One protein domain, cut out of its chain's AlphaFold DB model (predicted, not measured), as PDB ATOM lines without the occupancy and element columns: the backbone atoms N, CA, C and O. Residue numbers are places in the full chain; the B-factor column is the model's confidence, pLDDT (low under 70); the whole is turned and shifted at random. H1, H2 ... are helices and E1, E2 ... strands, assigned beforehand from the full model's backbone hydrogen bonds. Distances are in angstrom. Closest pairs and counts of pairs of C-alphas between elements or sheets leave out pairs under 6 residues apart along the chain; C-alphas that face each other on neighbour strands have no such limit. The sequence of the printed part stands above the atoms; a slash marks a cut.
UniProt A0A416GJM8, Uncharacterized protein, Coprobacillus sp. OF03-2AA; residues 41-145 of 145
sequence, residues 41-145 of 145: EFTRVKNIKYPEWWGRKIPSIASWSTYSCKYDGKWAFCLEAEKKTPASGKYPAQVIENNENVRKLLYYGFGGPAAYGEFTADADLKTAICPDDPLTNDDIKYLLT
ATOM      1  N   GLU A  41       3.332 -16.745  20.599       94.38
ATOM      2  CA  GLU A  41       1.998 -17.322  20.551       94.38
ATOM      3  C   GLU A  41       2.041 -18.748  20.000       94.38
ATOM      4  O   GLU A  41       2.532 -18.994  18.901       94.38
ATOM      5  N   PHE A  42       1.506 -19.676  20.782       94.69
ATOM      6  CA  PHE A  42       1.195 -21.033  20.388       94.69
ATOM      7  C   PHE A  42      -0.321 -21.189  20.314       94.69
ATOM      8  O   PHE A  42      -1.031 -20.902  21.282       94.69
ATOM      9  N   THR A  43      -0.811 -21.701  19.192       96.19
ATOM     10  CA  THR A  43      -2.244 -21.818  18.926       96.19
ATOM     11  C   THR A  43      -2.562 -23.224  18.450       96.19
ATOM     12  O   THR A  43      -2.023 -23.690  17.443       96.19
ATOM     13  N   ARG A  44      -3.482 -23.899  19.144       95.38
ATOM     14  CA  ARG A  44      -4.138 -25.104  18.630       95.38
ATOM     15  C   ARG A  44      -5.127 -24.711  17.536       95.38
ATOM     16  O   ARG A  44      -5.993 -23.874  17.767       95.38
ATOM     17  N   VAL A  45      -5.009 -25.337  16.373       93.94
ATOM     18  CA  VAL A  45      -5.856 -25.075  15.205       93.94
ATOM     19  C   VAL A  45      -7.023 -26.057  15.169       93.94
ATOM     20  O   VAL A  45      -8.177 -25.642  15.174       93.94
ATOM     21  N   LYS A  46      -6.739 -27.363  15.165       93.88
ATOM     22  CA  LYS A  46      -7.756 -28.414  15.035       93.88
ATOM     23  C   LYS A  46      -7.324 -29.676  15.771       93.88
ATOM     24  O   LYS A  46      -6.150 -30.026  15.732       93.88
ATOM     25  N   ASN A  47      -8.257 -30.362  16.433       92.81
ATOM     26  CA  ASN A  47      -8.005 -31.707  16.955       92.81
ATOM     27  C   ASN A  47      -8.112 -32.725  15.815       92.81
ATOM     28  O   ASN A  47      -9.098 -32.734  15.079       92.81
ATOM     29  N   ILE A  48      -7.092 -33.561  15.680       91.38
ATOM     30  CA  ILE A  48      -6.924 -34.525  14.602       91.38
ATOM     31  C   ILE A  48      -6.747 -35.900  15.244       91.38
ATOM     32  O   ILE A  48      -5.827 -36.109  16.038       91.38
ATOM     33  N   LYS A  49      -7.637 -36.840  14.920       88.62
ATOM     34  CA  LYS A  49      -7.442 -38.251  15.276       88.62
ATOM     35  C   LYS A  49      -6.403 -38.871  14.351       88.62
ATOM     36  O   LYS A  49      -6.335 -38.504  13.183       88.62
ATOM     37  N   TYR A  50      -5.606 -39.805  14.861       87.31
ATOM     38  CA  TYR A  50      -4.720 -40.550  13.972       87.31
ATOM     39  C   TYR A  50      -5.535 -41.427  13.010       87.31
ATOM     40  O   TYR A  50      -6.591 -41.922  13.414       87.31
ATOM     41  N   PRO A  51      -5.052 -41.633  11.769       86.44
ATOM     42  CA  PRO A  51      -5.742 -42.459  10.793       86.44
ATOM     43  C   PRO A  51      -5.978 -43.869  11.332       86.44
ATOM     44  O   PRO A  51      -5.100 -44.440  11.989       86.44
ATOM     45  N   GLU A  52      -7.106 -44.489  10.996       85.56
ATOM     46  CA  GLU A  52      -7.436 -45.830  11.508       85.56
ATOM     47  C   GLU A  52      -6.350 -46.868  11.186       85.56
ATOM     48  O   GLU A  52      -6.058 -47.776  11.973       85.56
ATOM     49  N   TRP A  53      -5.689 -46.720  10.035       83.62
ATOM     50  CA  TRP A  53      -4.622 -47.624   9.628       83.62
ATOM     51  C   TRP A  53      -3.381 -47.560  10.535       83.62
ATOM     52  O   TRP A  53      -2.720 -48.590  10.673       83.62
ATOM     53  N   TRP A  54      -3.100 -46.429  11.202       86.94
ATOM     54  CA  TRP A  54      -2.065 -46.340  12.248       86.94
ATOM     55  C   TRP A  54      -2.452 -47.169  13.465       86.94
ATOM     56  O   TRP A  54      -1.652 -47.977  13.932       86.94
ATOM     57  N   GLY A  55      -3.701 -47.044  13.922       83.12
ATOM     58  CA  GLY A  55      -4.227 -47.833  15.038       83.12
ATOM     59  C   GLY A  55      -4.175 -49.343  14.779       83.12
ATOM     60  O   GLY A  55      -3.884 -50.114  15.687       83.12
ATOM     61  N   ARG A  56      -4.358 -49.785  13.526       85.62
ATOM     62  CA  ARG A  56      -4.184 -51.203  13.147       85.62
ATOM     63  C   ARG A  56      -2.736 -51.689  13.253       85.62
ATOM     64  O   ARG A  56      -2.514 -52.877  13.470       85.62
ATOM     65  N   LYS A  57      -1.754 -50.805  13.059       86.75
ATOM     66  CA  LYS A  57      -0.322 -51.138  13.154       86.75
ATOM     67  C   LYS A  57       0.190 -51.056  14.585       86.75
ATOM     68  O   LYS A  57       1.011 -51.875  14.980       86.75
ATOM     69  N   ILE A  58      -0.303 -50.084  15.346       86.19
ATOM     70  CA  ILE A  58       0.091 -49.827  16.726       86.19
ATOM     71  C   ILE A  58      -1.203 -49.690  17.552       86.19
ATOM     72  O   ILE A  58      -1.751 -48.598  17.683       86.19
ATOM     73  N   PRO A  59      -1.734 -50.788  18.121       84.81
ATOM     74  CA  PRO A  59      -3.033 -50.771  18.802       84.81
ATOM     75  C   PRO A  59      -3.125 -49.788  19.975       84.81
ATOM     76  O   PRO A  59      -4.195 -49.247  20.247       84.81
ATOM     77  N   SER A  60      -2.005 -49.515  20.651       84.06
ATOM     78  CA  SER A  60      -1.951 -48.598  21.794       84.06
ATOM     79  C   SER A  60      -2.268 -47.144  21.439       84.06
ATOM     80  O   SER A  60      -2.676 -46.401  22.330       84.06
ATOM     81  N   ILE A  61      -2.133 -46.744  20.168       79.44
ATOM     82  CA  ILE A  61      -2.365 -45.362  19.718       79.44
ATOM     83  C   ILE A  61      -3.717 -45.168  19.019       79.44
ATOM     84  O   ILE A  61      -4.033 -44.057  18.603       79.44
ATOM     85  N   ALA A  62      -4.538 -46.216  18.897       82.69
ATOM     86  CA  ALA A  62      -5.809 -46.159  18.166       82.69
ATOM     87  C   ALA A  62      -6.813 -45.148  18.757       82.69
ATOM     88  O   ALA A  62      -7.653 -44.604  18.044       82.69
ATOM     89  N   SER A  63      -6.729 -44.880  20.062       83.81
ATOM     90  CA  SER A  63      -7.560 -43.884  20.749       83.81
ATOM     91  C   SER A  63      -6.916 -42.497  20.821       83.81
ATOM     92  O   SER A  63      -7.521 -41.569  21.365       83.81
ATOM     93  N   TRP A  64      -5.689 -42.341  20.320       86.62
ATOM     94  CA  TRP A  64      -4.937 -41.103  20.463       86.62
ATOM     95  C   TRP A  64      -5.370 -40.070  19.422       86.62
ATOM     96  O   TRP A  64      -5.862 -40.372  18.334       86.62
ATOM     97  N   SER A  65      -5.179 -38.809  19.786       87.88
ATOM     98  CA  SER A  65      -5.356 -37.667  18.899       87.88
ATOM     99  C   SER A  65      -4.262 -36.653  19.189       87.88
ATOM    100  O   SER A  65      -3.686 -36.634  20.277       87.88
ATOM    101  N   THR A  66      -4.007 -35.793  18.218       90.56
ATOM    102  CA  THR A  66      -3.118 -34.646  18.358       90.56
ATOM    103  C   THR A  66      -3.870 -33.373  17.991       90.56
ATOM    104  O   THR A  66      -5.009 -33.415  17.527       90.56
ATOM    105  N   TYR A  67      -3.263 -32.216  18.224       93.31
ATOM    106  CA  TYR A  67      -3.735 -30.973  17.630       93.31
ATOM    107  C   TYR A  67      -2.773 -30.540  16.531       93.31
ATOM    108  O   TYR A  67      -1.556 -30.559  16.731       93.31
ATOM    109  N   SER A  68      -3.312 -30.085  15.400       92.44
ATOM    110  CA  SER A  68      -2.524 -29.246  14.505       92.44
ATOM    111  C   SER A  68      -2.266 -27.904  15.168       92.44
ATOM    112  O   SER A  68      -3.165 -27.326  15.789       92.44
ATOM    113  N   CYS A  69      -1.023 -27.438  15.107       94.00
ATOM    114  CA  CYS A  69      -0.571 -26.312  15.915       94.00
ATOM    115  C   CYS A  69       0.188 -25.285  15.091       94.00
ATOM    116  O   CYS A  69       0.830 -25.602  14.089       94.00
ATOM    117  N   LYS A  70       0.147 -24.040  15.562       93.56
ATOM    118  CA  LYS A  70       1.016 -22.973  15.082       93.56
ATOM    119  C   LYS A  70       1.814 -22.374  16.226       93.56
ATOM    120  O   LYS A  70       1.293 -22.233  17.325       93.56
ATOM    121  N   TYR A  71       3.054 -22.004  15.945       91.62
ATOM    122  CA  TYR A  71       3.905 -21.203  16.812       91.62
ATOM    123  C   TYR A  71       4.350 -19.970  16.032       91.62
ATOM    124  O   TYR A  71       4.930 -20.099  14.955       91.62
ATOM    125  N   ASP A  72       4.041 -18.778  16.543       92.25
ATOM    126  CA  ASP A  72       4.358 -17.507  15.877       92.25
ATOM    127  C   ASP A  72       3.795 -17.450  14.438       92.25
ATOM    128  O   ASP A  72       4.475 -17.093  13.476       92.25
ATOM    129  N   GLY A  73       2.559 -17.938  14.268       91.50
ATOM    130  CA  GLY A  73       1.859 -18.019  12.979       91.50
ATOM    131  C   GLY A  73       2.337 -19.119  12.017       91.50
ATOM    132  O   GLY A  73       1.673 -19.363  11.006       91.50
ATOM    133  N   LYS A  74       3.432 -19.821  12.325       90.00
ATOM    134  CA  LYS A  74       4.012 -20.898  11.501       90.00
ATOM    135  C   LYS A  74       3.570 -22.267  11.999       90.00
ATOM    136  O   LYS A  74       3.351 -22.424  13.193       90.00
ATOM    137  N   TRP A  75       3.455 -23.254  11.111       91.06
ATOM    138  CA  TRP A  75       3.131 -24.628  11.510       91.06
ATOM    139  C   TRP A  75       4.165 -25.178  12.500       91.06
ATOM    140  O   TRP A  75       5.366 -24.964  12.340       91.06
ATOM    141  N   ALA A  76       3.678 -25.851  13.539       90.75
ATOM    142  CA  ALA A  76       4.481 -26.466  14.586       90.75
ATOM    143  C   ALA A  76       4.072 -27.930  14.737       90.75
ATOM    144  O   ALA A  76       2.881 -28.219  14.718       90.75
ATOM    145  N   PHE A  77       5.046 -28.820  14.925       89.69
ATOM    146  CA  PHE A  77       4.846 -30.270  14.956       89.69
ATOM    147  C   PHE A  77       5.149 -30.840  16.342       89.69
ATOM    148  O   PHE A  77       5.946 -30.283  17.102       89.69
ATOM    149  N   CYS A  78       4.497 -31.950  16.686       88.12
ATOM    150  CA  CYS A  78       4.751 -32.629  17.949       88.12
ATOM    151  C   CYS A  78       6.021 -33.478  17.835       88.12
ATOM    152  O   CYS A  78       6.115 -34.318  16.950       88.12
ATOM    153  N   LEU A  79       6.968 -33.296  18.754       87.00
ATOM    154  CA  LEU A  79       8.176 -34.130  18.826       87.00
ATOM    155  C   LEU A  79       7.980 -35.395  19.670       87.00
ATOM    156  O   LEU A  79       8.776 -36.323  19.583       87.00
ATOM    157  N   GLU A  80       6.937 -35.432  20.500       84.50
ATOM    158  CA  GLU A  80       6.709 -36.493  21.480       84.50
ATOM    159  C   GLU A  80       5.247 -36.942  21.424       84.50
ATOM    160  O   GLU A  80       4.383 -36.385  22.100       84.50
ATOM    161  N   ALA A  81       4.957 -37.960  20.610       79.44
ATOM    162  CA  ALA A  81       3.588 -38.432  20.377       79.44
ATOM    163  C   ALA A  81       2.866 -38.920  21.649       79.44
ATOM    164  O   ALA A  81       1.641 -38.879  21.710       79.44
ATOM    165  N   GLU A  82       3.614 -39.356  22.666       79.50
ATOM    166  CA  GLU A  82       3.073 -39.854  23.939       79.50
ATOM    167  C   GLU A  82       2.632 -38.730  24.891       79.50
ATOM    168  O   GLU A  82       1.926 -38.973  25.873       79.50
ATOM    169  N   LYS A  83       3.044 -37.482  24.627       86.31
ATOM    170  CA  LYS A  83       2.718 -36.334  25.475       86.31
ATOM    171  C   LYS A  83       1.517 -35.570  24.938       86.31
ATOM    172  O   LYS A  83       1.259 -35.484  23.741       86.31
ATOM    173  N   LYS A  84       0.778 -34.948  25.858       88.00
ATOM    174  CA  LYS A  84      -0.337 -34.068  25.497       88.00
ATOM    175  C   LYS A  84       0.199 -32.815  24.815       88.00
ATOM    176  O   LYS A  84       1.099 -32.163  25.340       88.00
ATOM    177  N   THR A  85      -0.426 -32.429  23.706       90.81
ATOM    178  CA  THR A  85      -0.158 -31.139  23.065       90.81
ATOM    179  C   THR A  85      -0.352 -30.000  24.079       90.81
ATOM    180  O   THR A  85      -1.340 -30.035  24.820       90.81
ATOM    181  N   PRO A  86       0.516 -28.975  24.137       91.31
ATOM    182  CA  PRO A  86       0.330 -27.820  25.022       91.31
ATOM    183  C   PRO A  86      -0.996 -27.097  24.765       91.31
ATOM    184  O   PRO A  86      -1.555 -27.211  23.673       91.31
ATOM    185  N   ALA A  87      -1.543 -26.392  25.757       93.69
ATOM    186  CA  ALA A  87      -2.702 -25.518  25.543       93.69
ATOM    187  C   ALA A  87      -2.311 -24.311  24.672       93.69
ATOM    188  O   ALA A  87      -1.130 -24.010  24.540       93.69
ATOM    189  N   SER A  88      -3.280 -23.614  24.072       94.25
ATOM    190  CA  SER A  88      -2.981 -22.333  23.419       94.25
ATOM    191  C   SER A  88      -2.500 -21.318  24.463       94.25
ATOM    192  O   SER A  88      -3.044 -21.263  25.567       94.25
ATOM    193  N   GLY A  89      -1.490 -20.516  24.135       93.38
ATOM    194  CA  GLY A  89      -0.875 -19.591  25.085       93.38
ATOM    195  C   GLY A  89       0.433 -19.005  24.574       93.38
ATOM    196  O   GLY A  89       0.785 -19.174  23.412       93.38
ATOM    197  N   LYS A  90       1.167 -18.308  25.445       91.75
ATOM    198  CA  LYS A  90       2.504 -17.804  25.122       91.75
ATOM    199  C   LYS A  90       3.559 -18.672  25.787       91.75
ATOM    200  O   LYS A  90       3.556 -18.794  27.009       91.75
ATOM    201  N   TYR A  91       4.461 -19.237  24.992       87.88
ATOM    202  CA  TYR A  91       5.503 -20.135  25.484       87.88
ATOM    203  C   TYR A  91       6.889 -19.656  25.050       87.88
ATOM    204  O   TYR A  91       7.046 -19.237  23.893       87.88
ATOM    205  N   PRO A  92       7.894 -19.707  25.948       83.62
ATOM    206  CA  PRO A  92       9.278 -19.496  25.551       83.62
ATOM    207  C   PRO A  92       9.688 -20.595  24.576       83.62
ATOM    208  O   PRO A  92       9.174 -21.718  24.626       83.62
ATOM    209  N   ALA A  93      10.609 -20.275  23.680       80.81
ATOM    210  CA  ALA A  93      11.097 -21.264  22.743       80.81
ATOM    211  C   ALA A  93      12.222 -22.083  23.378       80.81
ATOM    212  O   ALA A  93      13.157 -21.532  23.957       80.81
ATOM    213  N   GLN A  94      12.171 -23.399  23.200       79.62
ATOM    214  CA  GLN A  94      13.348 -24.245  23.364       79.62
ATOM    215  C   GLN A  94      13.966 -24.466  21.990       79.62
ATOM    216  O   GLN A  94      13.282 -24.874  21.050       79.62
ATOM    217  N   VAL A  95      15.253 -24.154  21.858       78.06
ATOM    218  CA  VAL A  95      15.960 -24.276  20.584       78.06
ATOM    219  C   VAL A  95      16.589 -25.655  20.504       78.06
ATOM    220  O   VAL A  95      17.449 -26.003  21.307       78.06
ATOM    221  N   ILE A  96      16.177 -26.428  19.503       81.88
ATOM    222  CA  ILE A  96      16.926 -27.604  19.072       81.88
ATOM    223  C   ILE A  96      17.959 -27.109  18.069       81.88
ATOM    224  O   ILE A  96      17.648 -26.849  16.904       81.88
ATOM    225  N   GLU A  97      19.185 -26.912  18.536       81.88
ATOM    226  CA  GLU A  97      20.246 -26.355  17.704       81.88
ATOM    227  C   GLU A  97      20.744 -27.374  16.676       81.88
ATOM    228  O   GLU A  97      21.176 -28.472  17.015       81.88
ATOM    229  N   ASN A  98      20.697 -26.982  15.398       81.69
ATOM    230  CA  ASN A  98      21.380 -27.635  14.276       81.69
ATOM    231  C   ASN A  98      21.224 -29.161  14.153       81.69
ATOM    232  O   ASN A  98      22.081 -29.820  13.566       81.69
ATOM    233  N   ASN A  99      20.101 -29.729  14.596       90.50
ATOM    234  CA  ASN A  99      19.790 -31.115  14.274       90.50
ATOM    235  C   ASN A  99      19.474 -31.232  12.773       90.50
ATOM    236  O   ASN A  99      18.433 -30.769  12.301       90.50
ATOM    237  N   GLU A 100      20.395 -31.827  12.014       92.50
ATOM    238  CA  GLU A 100      20.298 -31.940  10.557       92.50
ATOM    239  C   GLU A 100      19.035 -32.694  10.115       92.50
ATOM    240  O   GLU A 100      18.377 -32.283   9.159       92.50
ATOM    241  N   ASN A 101      18.657 -33.749  10.839       91.00
ATOM    242  CA  ASN A 101      17.497 -34.573  10.502       91.00
ATOM    243  C   ASN A 101      16.188 -33.809  10.708       91.00
ATOM    244  O   ASN A 101      15.354 -33.785   9.808       91.00
ATOM    245  N   VAL A 102      16.042 -33.117  11.842       89.19
ATOM    246  CA  VAL A 102      14.870 -32.265  12.111       89.19
ATOM    247  C   VAL A 102      14.775 -31.152  11.071       89.19
ATOM    248  O   VAL A 102      13.699 -30.873  10.552       89.19
ATOM    249  N   ARG A 103      15.904 -30.540  10.698       89.56
ATOM    250  CA  ARG A 103      15.921 -29.507   9.656       89.56
ATOM    251  C   ARG A 103      15.503 -30.047   8.295       89.56
ATOM    252  O   ARG A 103      14.725 -29.384   7.626       89.56
ATOM    253  N   LYS A 104      15.994 -31.219   7.881       90.31
ATOM    254  CA  LYS A 104      15.584 -31.848   6.615       90.31
ATOM    255  C   LYS A 104      14.095 -32.184   6.623       90.31
ATOM    256  O   LYS A 104      13.416 -31.861   5.654       90.31
ATOM    257  N   LEU A 105      13.597 -32.748   7.722       89.56
ATOM    258  CA  LEU A 105      12.182 -33.068   7.896       89.56
ATOM    259  C   LEU A 105      11.304 -31.817   7.747       89.56
ATOM    260  O   LEU A 105      10.408 -31.794   6.914       89.56
ATOM    261  N   LEU A 106      11.633 -30.732   8.453       89.19
ATOM    262  CA  LEU A 106      10.888 -29.469   8.370       89.19
ATOM    263  C   LEU A 106      11.086 -28.718   7.044       89.19
ATOM    264  O   LEU A 106      10.253 -27.897   6.675       89.19
ATOM    265  N   TYR A 107      12.201 -28.939   6.342       90.38
ATOM    266  CA  TYR A 107      12.493 -28.260   5.079       90.38
ATOM    267  C   TYR A 107      11.736 -28.879   3.898       90.38
ATOM    268  O   TYR A 107      11.251 -28.139   3.041       90.38
ATOM    269  N   TYR A 108      11.625 -30.212   3.877       90.19
ATOM    270  CA  TYR A 108      10.977 -30.980   2.807       90.19
ATOM    271  C   TYR A 108       9.554 -31.453   3.141       90.19
ATOM    272  O   TYR A 108       8.831 -31.855   2.234       90.19
ATOM    273  N   GLY A 109       9.149 -31.431   4.411       87.75
ATOM    274  CA  GLY A 109       7.799 -31.788   4.843       87.75
ATOM    275  C   GLY A 109       6.770 -30.681   4.610       87.75
ATOM    276  O   GLY A 109       7.072 -29.607   4.082       87.75
ATOM    277  N   PHE A 110       5.526 -30.930   5.013       87.75
ATOM    278  CA  PHE A 110       4.406 -30.015   4.810       87.75
ATOM    279  C   PHE A 110       4.647 -28.645   5.459       87.75
ATOM    280  O   PHE A 110       4.999 -28.533   6.632       87.75
ATOM    281  N   GLY A 111       4.436 -27.573   4.692       84.25
ATOM    282  CA  GLY A 111       4.710 -26.202   5.137       84.25
ATOM    283  C   GLY A 111       6.195 -25.816   5.126       84.25
ATOM    284  O   GLY A 111       6.524 -24.683   5.487       84.25
ATOM    285  N   GLY A 112       7.076 -26.726   4.698       88.56
ATOM    286  CA  GLY A 112       8.499 -26.487   4.501       88.56
ATOM    287  C   GLY A 112       8.807 -25.689   3.223       88.56
ATOM    288  O   GLY A 112       8.042 -25.745   2.257       88.56
ATOM    289  N   PRO A 113       9.935 -24.952   3.165       89.62
ATOM    290  CA  PRO A 113      10.291 -24.136   2.000       89.62
ATOM    291  C   PRO A 113      10.567 -24.919   0.711       89.62
ATOM    292  O   PRO A 113      10.503 -24.338  -0.367       89.62
ATOM    293  N   ALA A 114      10.910 -26.202   0.816       90.88
ATOM    294  CA  ALA A 114      11.168 -27.075  -0.324       90.88
ATOM    295  C   ALA A 114      10.288 -28.325  -0.283       90.88
ATOM    296  O   ALA A 114      10.720 -29.388  -0.721       90.88
ATOM    297  N   ALA A 115       9.068 -28.210   0.248       88.19
ATOM    298  CA  ALA A 115       8.087 -29.278   0.145       88.19
ATOM    299  C   ALA A 115       7.920 -29.700  -1.325       88.19
ATOM    300  O   ALA A 115       7.675 -28.861  -2.195       88.19
ATOM    301  N   TYR A 116       8.091 -30.989  -1.602       86.19
ATOM    302  CA  TYR A 116       8.037 -31.556  -2.949       86.19
ATOM    303  C   TYR A 116       7.305 -32.899  -2.934       86.19
ATOM    304  O   TYR A 116       7.105 -33.492  -1.873       86.19
ATOM    305  N   GLY A 117       6.887 -33.357  -4.116       86.81
ATOM    306  CA  GLY A 117       6.146 -34.609  -4.265       86.81
ATOM    307  C   GLY A 117       4.862 -34.612  -3.438       86.81
ATOM    308  O   GLY A 117       4.029 -33.721  -3.551       86.81
ATOM    309  N   GLU A 118       4.724 -35.607  -2.576       85.44
ATOM    310  CA  GLU A 118       3.555 -35.860  -1.737       85.44
ATOM    311  C   GLU A 118       3.275 -34.752  -0.708       85.44
ATOM    312  O   GLU A 118       2.144 -34.608  -0.243       85.44
ATOM    313  N   PHE A 119       4.276 -33.938  -0.365       84.12
ATOM    314  CA  PHE A 119       4.153 -32.880   0.642       84.12
ATOM    315  C   PHE A 119       3.779 -31.510   0.058       84.12
ATOM    316  O   PHE A 119       3.620 -30.547   0.816       84.12
ATOM    317  N   THR A 120       3.620 -31.391  -1.267       85.00
ATOM    318  CA  THR A 120       3.185 -30.139  -1.905       85.00
ATOM    319  C   THR A 120       1.732 -29.807  -1.564       85.00
ATOM    320  O   THR A 120       0.950 -30.659  -1.139       85.00
ATOM    321  N   ALA A 121       1.327 -28.548  -1.748       81.81
ATOM    322  CA  ALA A 121      -0.034 -28.102  -1.435       81.81
ATOM    323  C   ALA A 121      -1.113 -28.801  -2.290       81.81
ATOM    324  O   ALA A 121      -2.224 -29.019  -1.813       81.81
ATOM    325  N   ASP A 122      -0.772 -29.212  -3.507       87.56
ATOM    326  CA  ASP A 122      -1.660 -29.813  -4.507       87.56
ATOM    327  C   ASP A 122      -1.732 -31.349  -4.461       87.56
ATOM    328  O   ASP A 122      -2.698 -31.914  -4.968       87.56
ATOM    329  N   ALA A 123      -0.783 -32.034  -3.813       89.94
ATOM    330  CA  ALA A 123      -0.815 -33.493  -3.675       89.94
ATOM    331  C   ALA A 123      -2.077 -33.972  -2.935       89.94
ATOM    332  O   ALA A 123      -2.412 -33.409  -1.895       89.94
ATOM    333  N   ASP A 124      -2.758 -35.015  -3.417       91.38
ATOM    334  CA  ASP A 124      -3.932 -35.613  -2.757       91.38
ATOM    335  C   ASP A 124      -3.557 -36.905  -2.015       91.38
ATOM    336  O   ASP A 124      -3.690 -38.022  -2.518       91.38
ATOM    337  N   LEU A 125      -3.066 -36.742  -0.786       90.12
ATOM    338  CA  LEU A 125      -2.699 -37.853   0.088       90.12
ATOM    339  C   LEU A 125      -3.894 -38.517   0.749       90.12
ATOM    340  O   LEU A 125      -3.790 -39.678   1.149       90.12
ATOM    341  N   LYS A 126      -5.030 -37.819   0.843       90.12
ATOM    342  CA  LYS A 126      -6.252 -38.429   1.361       90.12
ATOM    343  C   LYS A 126      -6.636 -39.633   0.531       90.12
ATOM    344  O   LYS A 126      -6.719 -40.736   1.068       90.12
ATOM    345  N   THR A 127      -6.821 -39.422  -0.765       90.81
ATOM    346  CA  THR A 127      -7.254 -40.485  -1.670       90.81
ATOM    347  C   THR A 127      -6.226 -41.619  -1.734       90.81
ATOM    348  O   THR A 127      -6.605 -42.785  -1.809       90.81
ATOM    349  N   ALA A 128      -4.931 -41.298  -1.649       87.62
ATOM    350  CA  ALA A 128      -3.859 -42.286  -1.749       87.62
ATOM    351  C   ALA A 128      -3.676 -43.157  -0.490       87.62
ATOM    352  O   ALA A 128      -3.350 -44.336  -0.613       87.62
ATOM    353  N   ILE A 129      -3.841 -42.592   0.713       86.25
ATOM    354  CA  ILE A 129      -3.414 -43.245   1.966       86.25
ATOM    355  C   ILE A 129      -4.596 -43.665   2.836       86.25
ATOM    356  O   ILE A 129      -4.584 -44.753   3.418       86.25
ATOM    357  N   CYS A 130      -5.609 -42.813   2.970       87.69
ATOM    358  CA  CYS A 130      -6.755 -43.088   3.832       87.69
ATOM    359  C   CYS A 130      -8.045 -42.468   3.259       87.69
ATOM    360  O   CYS A 130      -8.595 -41.527   3.840       87.69
ATOM    361  N   PRO A 131      -8.534 -42.997   2.117       89.38
ATOM    362  CA  PRO A 131      -9.685 -42.441   1.401       89.38
ATOM    363  C   PRO A 131     -10.969 -42.456   2.239       89.38
ATOM    364  O   PRO A 131     -11.763 -41.519   2.162       89.38
ATOM    365  N   ASP A 132     -11.129 -43.481   3.076       89.25
ATOM    366  CA  ASP A 132     -12.326 -43.703   3.895       89.25
ATOM    367  C   ASP A 132     -12.280 -42.978   5.253       89.25
ATOM    368  O   ASP A 132     -13.257 -42.981   6.001       89.25
ATOM    369  N   ASP A 133     -11.151 -42.349   5.590       87.25
ATOM    370  CA  ASP A 133     -10.953 -41.701   6.884       87.25
ATOM    371  C   ASP A 133     -11.572 -40.279   6.884       87.25
ATOM    372  O   ASP A 133     -11.508 -39.559   5.872       87.25
ATOM    373  N   PRO A 134     -12.188 -39.821   7.995       88.00
ATOM    374  CA  PRO A 134     -12.762 -38.473   8.098       88.00
ATOM    375  C   PRO A 134     -11.738 -37.329   7.993       88.00
ATOM    376  O   PRO A 134     -12.134 -36.164   7.939       88.00
ATOM    377  N   LEU A 135     -10.439 -37.632   7.963       90.62
ATOM    378  CA  LEU A 135      -9.363 -36.652   7.815       90.62
ATOM    379  C   LEU A 135      -9.433 -35.877   6.494       90.62
ATOM    380  O   LEU A 135      -9.852 -36.391   5.453       90.62
ATOM    381  N   THR A 136      -9.018 -34.612   6.528       91.75
ATOM    382  CA  THR A 136      -8.781 -33.825   5.313       91.75
ATOM    383  C   THR A 136      -7.394 -34.125   4.754       91.75
ATOM    384  O   THR A 136      -6.518 -34.646   5.443       91.75
ATOM    385  N   ASN A 137      -7.169 -33.751   3.497       91.06
ATOM    386  CA  ASN A 137      -5.855 -33.868   2.877       91.06
ATOM    387  C   ASN A 137      -4.767 -33.099   3.660       91.06
ATOM    388  O   ASN A 137      -3.673 -33.614   3.874       91.06
ATOM    389  N   ASP A 138      -5.093 -31.907   4.166       89.75
ATOM    390  CA  ASP A 138      -4.172 -31.110   4.987       89.75
ATOM    391  C   ASP A 138      -3.889 -31.749   6.353       89.75
ATOM    392  O   ASP A 138      -2.760 -31.666   6.837       89.75
ATOM    393  N   ASP A 139      -4.876 -32.421   6.966       91.44
ATOM    394  CA  ASP A 139      -4.648 -33.154   8.216       91.44
ATOM    395  C   ASP A 139      -3.599 -34.258   8.004       91.44
ATOM    396  O   ASP A 139      -2.703 -34.437   8.825       91.44
ATOM    397  N   ILE A 140      -3.686 -34.975   6.881       90.31
ATOM    398  CA  ILE A 140      -2.776 -36.077   6.545       90.31
ATOM    399  C   ILE A 140      -1.373 -35.549   6.254       90.31
ATOM    400  O   ILE A 140      -0.401 -36.083   6.781       90.31
ATOM    401  N   LYS A 141      -1.258 -34.465   5.480       89.19
ATOM    402  CA  LYS A 141       0.032 -33.809   5.216       89.19
ATOM    403  C   LYS A 141       0.715 -33.351   6.501       89.19
ATOM    404  O   LYS A 141       1.913 -33.565   6.669       89.19
ATOM    405  N   TYR A 142      -0.054 -32.767   7.419       89.56
ATOM    406  CA  TYR A 142       0.449 -32.352   8.724       89.56
ATOM    407  C   TYR A 142       0.927 -33.541   9.572       89.56
ATOM    408  O   TYR A 142       1.944 -33.429  10.245       89.56
ATOM    409  N   LEU A 143       0.218 -34.674   9.544       87.50
ATOM    410  CA  LEU A 143       0.577 -35.873  10.313       87.50
ATOM    411  C   LEU A 143       1.790 -36.640   9.764       87.50
ATOM    412  O   LEU A 143       2.401 -37.403  10.508       87.50
ATOM    413  N   LEU A 144       2.101 -36.487   8.475       80.06
ATOM    414  CA  LEU A 144       3.205 -37.184   7.801       80.06
ATOM    415  C   LEU A 144       4.520 -36.388   7.785       80.06
ATOM    416  O   LEU A 144       5.487 -36.835   7.170       80.06
ATOM    417  N   THR A 145       4.544 -35.225   8.437       71.38
ATOM    418  CA  THR A 145       5.725 -34.365   8.604       71.38
ATOM    419  C   THR A 145       6.262 -34.482  10.018       71.38
ATOM    420  O   THR A 145       7.498 -34.558  10.155       71.38
TER     421      THR A 145
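AT A GLANCE: This is residues 41 to 145 of the 145 residues of an uncharacterized protein of Coprobacillus sp. OF03-2AA (UniProt A0A416GJM8). A small, strongly twisted sheet has two longer strands, E1 and E2, side by side, and short strands E3 and E4 at its edges; the last helix, H4, crosses over E2, and H3 packs on H4. H1 sits off the sheet, at the end where E1 finishes and E2 starts, and H2 also lies off the sheet, between the short link from E4 and the long link to H3, touching no other helix. The 105 printed residues hold four named helices and four named strands, in the order E1 H1 E2 E3 E4 H2 H3 H4, and the sheet runs E3 - E2 - E1 - E4, with E1 antiparallel to E2 and E4. The class is mixed, helices and strands, with 49 residues, under half, in named elements. The whole is compact, with a radius of gyration of the C-alphas of 14.2 A and spans of 38 by 30 by 22 A.

IN THESE COORDINATES: E1, residues 41 to 49, begins with C-alpha 41 at (1.998, -17.322, 20.551), is 23.6 A long and bends by 51 degrees at residue 46. H1 is residues 52 to 57, and E2, residues 65 to 71, is 19.0 A long. E3 is residues 74 to 76 and E4 residues 89 to 91. H2, residues 100 to 108, is 12.2 A long, with C-alpha 100 at (20.298, -31.940, 10.557). H3 is residues 125 to 129. H4, residues 137 to 143, is 10.0 A long and ends with C-alpha 143 at (0.577, -35.873, 10.313).

HOW THE PARTS SIT: E1 and E2 are antiparallel at 155 degrees; N 45 and O 68 are 2.8 A apart, and N 66 and O 48 are 2.9 A apart, both within hydrogen-bond range. E1 pairs with E4 over residues 41 to 42, antiparallel at 113 degrees, with N 42 and O 89 2.8 A apart. E3 and E2 meet only at a point, where the C-alphas of Trp 75 and Lys 70 face each other at 4.5 A. H4 is on the sheet at a height of 9.2 A, over E2, and runs across the strands at 90 degrees to E2 on the local plane; its line rises 39 degrees, only just short of standing up from the sheet. The closest C-alphas of E2 and H4 are those of Ser 68 and Tyr 142, 7.2 A apart. H3 touches H4, with the C-alphas of Lys 126 and Asn 137 closest at 4.8 A. H1, H2 and H3 are not on the sheet, and H2 and H4 are apart. In H1, H2, H3 and H4 every O i to N i+4 pair is within hydrogen-bond range.

THE WHOLE: The two C-alphas farthest apart, those of Glu 97 and Asp 132, are 39.4 A apart. Residues 94 to 101, of which 100 to 101 belong to H2, stand free. The links E3 to E4 and H2 to H3 are long, with 12 and 16 residues. The printed part has no cut and ends at Thr 145, the chain's last residue. The mean pLDDT of the printed part is 88.1, and no printed residue is under 70.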